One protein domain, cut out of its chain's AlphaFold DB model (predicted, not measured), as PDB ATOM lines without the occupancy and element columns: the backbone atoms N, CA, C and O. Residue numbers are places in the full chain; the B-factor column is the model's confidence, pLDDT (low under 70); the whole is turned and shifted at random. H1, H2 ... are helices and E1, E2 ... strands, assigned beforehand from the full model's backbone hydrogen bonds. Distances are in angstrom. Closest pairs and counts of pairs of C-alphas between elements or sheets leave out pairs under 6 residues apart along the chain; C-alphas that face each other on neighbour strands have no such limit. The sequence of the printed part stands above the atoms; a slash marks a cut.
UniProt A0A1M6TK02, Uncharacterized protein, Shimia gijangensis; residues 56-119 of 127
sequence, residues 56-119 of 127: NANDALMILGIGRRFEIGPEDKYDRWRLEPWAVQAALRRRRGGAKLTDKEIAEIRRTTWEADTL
ATOM      1  N   ASN A  56     188.506 154.660 194.142       85.25
ATOM      2  CA  ASN A  56     189.889 155.144 194.056       85.25
ATOM      3  C   ASN A  56     190.120 156.013 192.806       85.25
ATOM      4  O   ASN A  56     190.893 156.968 192.830       85.25
ATOM      5  N   ALA A  57     189.407 155.724 191.712       85.56
ATOM      6  CA  ALA A  57     189.442 156.562 190.518       85.56
ATOM      7  C   ALA A  57     188.914 157.980 190.802       85.56
ATOM      8  O   ALA A  57     189.528 158.956 190.375       85.56
ATOM      9  N   ASN A  58     187.825 158.105 191.563       85.81
ATOM     10  CA  ASN A  58     187.242 159.398 191.923       85.81
ATOM     11  C   ASN A  58     188.185 160.182 192.844       85.81
ATOM     12  O   ASN A  58     188.430 161.367 192.613       85.81
ATOM     13  N   ASP A  59     188.772 159.508 193.835       85.50
ATOM     14  CA  ASP A  59     189.743 160.116 194.747       85.50
ATOM     15  C   ASP A  59     190.996 160.594 193.991       85.50
ATOM     16  O   ASP A  59     191.472 161.708 194.212       85.50
ATOM     17  N   ALA A  60     191.489 159.809 193.026       89.12
ATOM     18  CA  ALA A  60     192.608 160.206 192.177       89.12
ATOM     19  C   ALA A  60     192.286 161.461 191.348       89.12
ATOM     20  O   ALA A  60     193.101 162.382 191.280       89.12
ATOM     21  N   LEU A  61     191.091 161.541 190.754       90.31
ATOM     22  CA  LEU A  61     190.662 162.726 190.004       90.31
ATOM     23  C   LEU A  61     190.549 163.968 190.896       90.31
ATOM     24  O   LEU A  61     190.892 165.063 190.448       90.31
ATOM     25  N   MET A  62     190.115 163.811 192.150       89.94
ATOM     26  CA  MET A  62     190.094 164.899 193.130       89.94
ATOM     27  C   MET A  62     191.501 165.366 193.507       89.94
ATOM     28  O   MET A  62     191.769 166.566 193.490       89.94
ATOM     29  N   ILE A  63     192.416 164.436 193.797       90.56
ATOM     30  CA  ILE A  63     193.816 164.752 194.133       90.56
ATOM     31  C   ILE A  63     194.495 165.501 192.979       90.56
ATOM     32  O   ILE A  63     195.278 166.422 193.206       90.56
ATOM     33  N   LEU A  64     194.171 165.134 191.738       92.06
ATOM     34  CA  LEU A  64     194.685 165.787 190.534       92.06
ATOM     35  C   LEU A  64     193.989 167.119 190.203       92.06
ATOM     36  O   LEU A  64     194.389 167.778 189.244       92.06
ATOM     37  N   GLY A  65     192.951 167.518 190.946       92.75
ATOM     38  CA  GLY A  65     192.176 168.735 190.672       92.75
ATOM     39  C   GLY A  65     191.380 168.676 189.362       92.75
ATOM     40  O   GLY A  65     191.073 169.709 188.770       92.75
ATOM     41  N   ILE A  66     191.088 167.467 188.877       94.69
ATOM     42  CA  ILE A  66     190.288 167.214 187.672       94.69
ATOM     43  C   ILE A  66     188.800 167.146 188.020       94.69
ATOM     44  O   ILE A  66     187.959 167.504 187.199       94.69
ATOM     45  N   GLY A  67     188.474 166.668 189.220       92.25
ATOM     46  CA  GLY A  67     187.111 166.585 189.727       92.25
ATOM     47  C   GLY A  67     186.970 167.261 191.082       92.25
ATOM     48  O   GLY A  67     187.929 167.363 191.848       92.25
ATOM     49  N   ARG A  68     185.750 167.693 191.394       89.62
ATOM     50  CA  ARG A  68     185.389 168.291 192.680       89.62
ATOM     51  C   ARG A  68     184.087 167.690 193.196       89.62
ATOM     52  O   ARG A  68     183.150 167.482 192.423       89.62
ATOM     53  N   ARG A  69     184.025 167.443 194.508       86.19
ATOM     54  CA  ARG A  69     182.796 167.059 195.215       86.19
ATOM     55  C   ARG A  69     181.992 168.281 195.653       86.19
ATOM     56  O   ARG A  69     182.564 169.314 195.989       86.19
ATOM     57  N   PHE A  70     180.673 168.145 195.669       82.00
ATOM     58  CA  PHE A  70     179.793 169.116 196.315       82.00
ATOM     59  C   PHE A  70     179.973 169.042 197.836       82.00
ATOM     60  O   PHE A  70     180.008 167.947 198.396       82.00
ATOM     61  N   GLU A  71     180.051 170.194 198.503       74.56
ATOM     62  CA  GLU A  71     180.055 170.264 199.974       74.56
ATOM     63  C   GLU A  71     178.673 169.921 200.546       74.56
ATOM     64  O   GLU A  71     178.552 169.151 201.495       74.56
ATOM     65  N   ILE A  72     177.624 170.442 199.905       74.31
ATOM     66  CA  ILE A  72     176.221 170.096 200.128       74.31
ATOM     67  C   ILE A  72     175.648 169.814 198.742       74.31
ATOM     68  O   ILE A  72     175.521 170.719 197.919       74.31
ATOM     69  N   GLY A  73     175.415 168.538 198.446       68.81
ATOM     70  CA  GLY A  73     175.065 168.069 197.109       68.81
ATOM     71  C   GLY A  73     173.760 167.276 197.070       68.81
ATOM     72  O   GLY A  73     173.124 167.082 198.107       68.81
ATOM     73  N   PRO A  74     173.376 166.794 195.878       70.81
ATOM     74  CA  PRO A  74     172.207 165.939 195.695       70.81
ATOM     75  C   PRO A  74     172.273 164.678 196.571       70.81
ATOM     76  O   PRO A  74     173.361 164.194 196.908       70.81
ATOM     77  N   GLU A  75     171.111 164.117 196.927       69.75
ATOM     78  CA  GLU A  75     171.063 162.873 197.708       69.75
ATOM     79  C   GLU A  75     171.793 161.728 196.995       69.75
ATOM     80  O   GLU A  75     172.494 160.957 197.659       69.75
ATOM     81  N   ASP A  76     171.705 161.679 195.661       72.75
ATOM     82  CA  ASP A  76     172.372 160.673 194.841       72.75
ATOM     83  C   ASP A  76     173.900 160.774 194.958       72.75
ATOM     84  O   ASP A  76     174.531 161.759 194.569       72.75
ATOM     85  N   LYS A  77     174.506 159.699 195.467       66.06
ATOM     86  CA  LYS A  77     175.955 159.540 195.615       66.06
ATOM     87  C   LYS A  77     176.718 159.709 194.295       66.06
ATOM     88  O   LYS A  77     177.869 160.139 194.335       66.06
ATOM     89  N   TYR A  78     176.097 159.408 193.154       64.88
ATOM     90  CA  TYR A  78     176.720 159.545 191.836       64.88
ATOM     91  C   TYR A  78     176.729 160.989 191.322       64.88
ATOM     92  O   TYR A  78     177.570 161.321 190.492       64.88
ATOM     93  N   ASP A  79     175.873 161.859 191.864       68.31
ATOM     94  CA  ASP A  79     175.792 163.280 191.497       68.31
ATOM     95  C   ASP A  79     176.587 164.196 192.439       68.31
ATOM     96  O   ASP A  79     176.696 165.404 192.214       68.31
ATOM     97  N   ARG A  80     177.185 163.633 193.494       76.12
ATOM     98  CA  ARG A  80     177.980 164.384 194.479       76.12
ATOM     99  C   ARG A  80     179.362 164.785 193.992       76.12
ATOM    100  O   ARG A  80     180.064 165.477 194.728       76.12
ATOM    101  N   TRP A  81     179.772 164.394 192.790       85.00
ATOM    102  CA  TRP A  81     181.031 164.835 192.202       85.00
ATOM    103  C   TRP A  81     180.855 165.182 190.727       85.00
ATOM    104  O   TRP A  81     180.047 164.582 190.023       85.00
ATOM    105  N   ARG A  82     181.606 166.181 190.266       90.62
ATOM    106  CA  ARG A  82     181.617 166.626 188.871       90.62
ATOM    107  C   ARG A  82     183.029 166.981 188.435       90.62
ATOM    108  O   ARG A  82     183.891 167.298 189.257       90.62
ATOM    109  N   LEU A  83     183.251 166.930 187.130       93.06
ATOM    110  CA  LEU A  83     184.507 167.288 186.488       93.06
ATOM    111  C   LEU A  83     184.659 168.806 186.382       93.06
ATOM    112  O   LEU A  83     183.686 169.535 186.201       93.06
ATOM    113  N   GLU A  84     185.898 169.271 186.456       94.88
ATOM    114  CA  GLU A  84     186.256 170.662 186.204       94.88
ATOM    115  C   GLU A  84     186.192 170.964 184.688       94.88
ATOM    116  O   GLU A  84     186.652 170.149 183.871       94.88
ATOM    117  N   PRO A  85     185.674 172.141 184.273       94.69
ATOM    118  CA  PRO A  85     185.438 172.452 182.862       94.69
ATOM    119  C   PRO A  85     186.713 172.390 182.014       94.69
ATOM    120  O   PRO A  85     186.691 171.933 180.869       94.69
ATOM    121  N   TRP A  86     187.859 172.796 182.574       94.00
ATOM    122  CA  TRP A  86     189.143 172.791 181.866       94.00
ATOM    123  C   TRP A  86     189.568 171.377 181.443       94.00
ATOM    124  O   TRP A  86     190.103 171.194 180.345       94.00
ATOM    125  N   ALA A  87     189.313 170.374 182.287       94.31
ATOM    126  CA  ALA A  87     189.716 168.998 182.033       94.31
ATOM    127  C   ALA A  87     188.860 168.390 180.920       94.31
ATOM    128  O   ALA A  87     189.388 167.787 179.979       94.31
ATOM    129  N   VAL A  88     187.551 168.643 180.974       93.81
ATOM    130  CA  VAL A  88     186.596 168.229 179.943       93.81
ATOM    131  C   VAL A  88     186.905 168.919 178.618       93.81
ATOM    132  O   VAL A  88     187.028 168.256 177.588       93.81
ATOM    133  N   GLN A  89     187.157 170.229 178.627       93.25
ATOM    134  CA  GLN A  89     187.548 170.968 177.428       93.25
ATOM    135  C   GLN A  89     188.842 170.420 176.809       93.25
ATOM    136  O   GLN A  89     188.952 170.319 175.582       93.25
ATOM    137  N   ALA A  90     189.826 170.056 177.636       92.69
ATOM    138  CA  ALA A  90     191.078 169.471 177.178       92.69
ATOM    139  C   ALA A  90     190.874 168.067 176.583       92.69
ATOM    140  O   ALA A  90     191.516 167.731 175.586       92.69
ATOM    141  N   ALA A  91     189.981 167.252 177.149       90.94
ATOM    142  CA  ALA A  91     189.591 165.965 176.573       90.94
ATOM    143  C   ALA A  91     188.899 166.145 175.211       90.94
ATOM    144  O   ALA A  91     189.303 165.521 174.228       90.94
ATOM    145  N   LEU A  92     187.940 167.073 175.112       89.69
ATOM    146  CA  LEU A  92     187.240 167.383 173.862       89.69
ATOM    147  C   LEU A  92     188.197 167.858 172.760       89.69
ATOM    148  O   LEU A  92     188.084 167.418 171.619       89.69
ATOM    149  N   ARG A  93     189.190 168.694 173.090       87.81
ATOM    150  CA  ARG A  93     190.214 169.161 172.131       87.81
ATOM    151  C   ARG A  93     191.111 168.042 171.602       87.81
ATOM    152  O   ARG A  93     191.604 168.135 170.481       87.81
ATOM    153  N   ARG A  94     191.349 166.995 172.397       86.56
ATOM    154  CA  ARG A  94     192.176 165.844 171.994       86.56
ATOM    155  C   ARG A  94     191.436 164.863 171.089       86.56
ATOM    156  O   ARG A  94     192.083 164.032 170.456       86.56
ATOM    157  N   ARG A  95     190.112 164.978 170.982       82.19
ATOM    158  CA  ARG A  95     189.253 164.130 170.149       82.19
ATOM    159  C   ARG A  95     189.417 164.479 168.659       82.19
ATOM    160  O   ARG A  95     188.545 165.084 168.045       82.19
ATOM    161  N   ARG A  96     190.569 164.128 168.073       67.50
ATOM    162  CA  ARG A  96     190.864 164.298 166.638       67.50
ATOM    163  C   ARG A  96     190.073 163.279 165.814       67.50
ATOM    164  O   ARG A  96     190.172 162.089 166.080       67.50
ATOM    165  N   GLY A  97     189.310 163.742 164.821       67.62
ATOM    166  CA  GLY A  97     188.593 162.870 163.875       67.62
ATOM    167  C   GLY A  97     187.440 162.051 164.471       67.62
ATOM    168  O   GLY A  97     186.985 161.105 163.841       67.62
ATOM    169  N   GLY A  98     186.972 162.380 165.680       69.56
ATOM    170  CA  GLY A  98     185.835 161.689 166.292       69.56
ATOM    171  C   GLY A  98     184.499 162.098 165.666       69.56
ATOM    172  O   GLY A  98     184.309 163.267 165.325       69.56
ATOM    173  N   ALA A  99     183.560 161.151 165.583       73.75
ATOM    174  CA  ALA A  99     182.191 161.391 165.123       73.75
ATOM    175  C   ALA A  99     181.512 162.533 165.897       73.75
ATOM    176  O   ALA A  99     181.880 162.844 167.037       73.75
ATOM    177  N   LYS A 100     180.498 163.166 165.302       83.06
ATOM    178  CA  LYS A 100     179.688 164.165 166.011       83.06
ATOM    179  C   LYS A 100     179.110 163.566 167.296       83.06
ATOM    180  O   LYS A 100     178.637 162.436 167.290       83.06
ATOM    181  N   LEU A 101     179.209 164.320 168.393       86.38
ATOM    182  CA  LEU A 101     178.597 163.917 169.656       86.38
ATOM    183  C   LEU A 101     177.082 163.857 169.472       86.38
ATOM    184  O   LEU A 101     176.488 164.761 168.878       86.38
ATOM    185  N   THR A 102     176.483 162.791 169.977       88.94
ATOM    186  CA  THR A 102     175.034 162.631 170.060       88.94
ATOM    187  C   THR A 102     174.462 163.541 171.144       88.94
ATOM    188  O   THR A 102     175.148 163.893 172.107       88.94
ATOM    189  N   ASP A 103     173.178 163.883 171.040       88.94
ATOM    190  CA  ASP A 103     172.516 164.729 172.041       88.94
ATOM    191  C   ASP A 103     172.544 164.093 173.440       88.94
ATOM    192  O   ASP A 103     172.684 164.792 174.444       88.94
ATOM    193  N   LYS A 104     172.507 162.754 173.511       91.25
ATOM    194  CA  LYS A 104     172.639 162.002 174.765       91.25
ATOM    195  C   LYS A 104     174.027 162.157 175.391       91.25
ATOM    196  O   LYS A 104     174.129 162.378 176.594       91.25
ATOM    197  N   GLU A 105     175.092 162.063 174.596       90.06
ATOM    198  CA  GLU A 105     176.463 162.280 175.086       90.06
ATOM    199  C   GLU A 105     176.658 163.720 175.561       90.06
ATOM    200  O   GLU A 105     177.269 163.953 176.601       90.06
ATOM    201  N   ILE A 106     176.103 164.691 174.832       90.31
ATOM    202  CA  ILE A 106     176.150 166.102 175.228       90.31
ATOM    203  C   ILE A 106     175.411 166.310 176.557       90.31
ATOM    204  O   ILE A 106     175.914 167.028 177.424       90.31
ATOM    205  N   ALA A 107     174.254 165.670 176.744       90.31
ATOM    206  CA  ALA A 107     173.501 165.733 177.993       90.31
ATOM    207  C   ALA A 107     174.291 165.147 179.177       90.31
ATOM    208  O   ALA A 107     174.350 165.778 180.231       90.31
ATOM    209  N   GLU A 108     174.963 164.004 179.002       89.62
ATOM    210  CA  GLU A 108     175.819 163.425 180.049       89.62
ATOM    211  C   GLU A 108     177.030 164.305 180.373       89.62
ATOM    212  O   GLU A 108     177.335 164.525 181.547       89.62
ATOM    213  N   ILE A 109     177.691 164.877 179.360       90.62
ATOM    214  CA  ILE A 109     178.794 165.825 179.579       90.62
ATOM    215  C   ILE A 109     178.300 167.016 180.404       90.62
ATOM    216  O   ILE A 109     178.953 167.414 181.368       90.62
ATOM    217  N   ARG A 110     177.123 167.563 180.083       90.50
ATOM    218  CA  ARG A 110     176.533 168.674 180.840       90.50
ATOM    219  C   ARG A 110     176.163 168.293 182.272       90.50
ATOM    220  O   ARG A 110     176.382 169.088 183.181       90.50
ATOM    221  N   ARG A 111     175.640 167.085 182.485       87.81
ATOM    222  CA  ARG A 111     175.256 166.573 183.810       87.81
ATOM    223  C   ARG A 111     176.463 166.402 184.736       87.81
ATOM    224  O   ARG A 111     176.381 166.719 185.919       87.81
ATOM    225  N   THR A 112     177.578 165.928 184.184       88.94
ATOM    226  CA  THR A 112     178.773 165.512 184.935       88.94
ATOM    227  C   THR A 112     179.860 166.582 185.047       88.94
ATOM    228  O   THR A 112     180.852 166.365 185.739       88.94
ATOM    229  N   THR A 113     179.689 167.749 184.419       91.81
ATOM    230  CA  THR A 113     180.687 168.831 184.418       91.81
ATOM    231  C   THR A 113     180.184 170.047 185.191       91.81
ATOM    232  O   THR A 113     178.997 170.386 185.164       91.81
ATOM    233  N   TRP A 114     181.083 170.717 185.903       90.94
ATOM    234  CA  TRP A 114     180.832 172.035 186.478       90.94
ATOM    235  C   TRP A 114     180.750 173.101 185.386       90.94
ATOM    236  O   TRP A 114     181.477 173.013 184.404       90.94
ATOM    237  N   GLU A 115     179.861 174.089 185.550       89.94
ATOM    238  CA  GLU A 115     179.708 175.226 184.620       89.94
ATOM    239  C   GLU A 115     179.749 174.801 183.140       89.94
ATOM    240  O   GLU A 115     180.463 175.376 182.314       89.94
ATOM    241  N   ALA A 116     179.008 173.739 182.806       88.31
ATOM    242  CA  ALA A 116     179.136 173.050 181.524       88.31
ATOM    243  C   ALA A 116     178.827 173.939 180.305       88.31
ATOM    244  O   ALA A 116     179.264 173.638 179.195       88.31
ATOM    245  N   ASP A 117     178.112 175.044 180.507       88.50
ATOM    246  CA  ASP A 117     177.799 176.027 179.467       88.50
ATOM    247  C   ASP A 117     179.040 176.782 178.961       88.50
ATOM    248  O   ASP A 117     179.018 177.357 177.875       88.50
ATOM    249  N   THR A 118     180.153 176.732 179.700       90.81
ATOM    250  CA  THR A 118     181.447 177.298 179.283       90.81
ATOM    251  C   THR A 118     182.188 176.430 178.255       90.81
ATOM    252  O   THR A 118     183.177 176.873 177.665       90.81
ATOM    253  N   LEU A 119     181.732 175.193 178.020       90.44
ATOM    254  CA  LEU A 119     182.411 174.235 177.148       90.44
ATOM    255  C   LEU A 119     182.169 174.525 175.662       90.44
ATOM    256  O   LEU A 119     181.041 174.621 175.182       90.44
TER     257      LEU A 119
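This is residues 56 to 119 of the 127 residues of an uncharacterized protein of Shimia gijangensis (UniProt A0A1M6TK02). A small two-stranded hairpin, E1 and E2, has H1 packed beside E1, while H2 and H3 reach away from it as an open U. H2 runs out from E2 and H3 comes back to touch E2, with the far turn of the U, residues 93 to 105, sticking out. The printed part has 64 residues, with elements in the order H1, E1, E2, H2, H3; its class is mostly helix, and the two-stranded sheet, E1 - E2, is antiparallel. It is only just compact, close to loose, with a radius of gyration of the C-alphas of 12.6 A, and elongated, spanning 37 by 24 by 21 A.

E1 is residues 67 to 69, 7.0 A long, and E2 is residues 81 to 83, 7.1 A. H1, residues 56 to 63, measures 10.4 A and begins at C-alpha 56 (189.889, 155.144, 194.056). H2, residues 85 to 94, and H3, residues 103 to 112, each measure 14.4 A; H3 ends at C-alpha 112 (178.773, 165.512, 184.935).

E1 and E2 form a hairpin, antiparallel at 155 degrees, with N 68 and O 82 2.9 A apart and N 82 and O 68 3.0 A apart, within hydrogen-bond range. H1 touches E1; their closest C-alphas are those of Leu 61 and Gly 67, 5.3 A apart. E2 and H3 touch, their closest C-alphas being those of Arg 82 and Thr 112, 5.0 A apart. H2 and H3 are near each other, with 5 pairs of C-alphas within 10 A. H1 is apart from H2 and from H3. In H1, H2 and H3 every O i to N i+4 pair is within hydrogen-bond range.

The C-alphas farthest apart are those of Ile 72 and Gly 97, at 39.0 A. The printed part has no cut, and the link from E1 to E2, 11 residues, is long. Mean pLDDT of the printed part is 85.4; residues 73, 75, 77 to 79 and 96 to 98 are under 70.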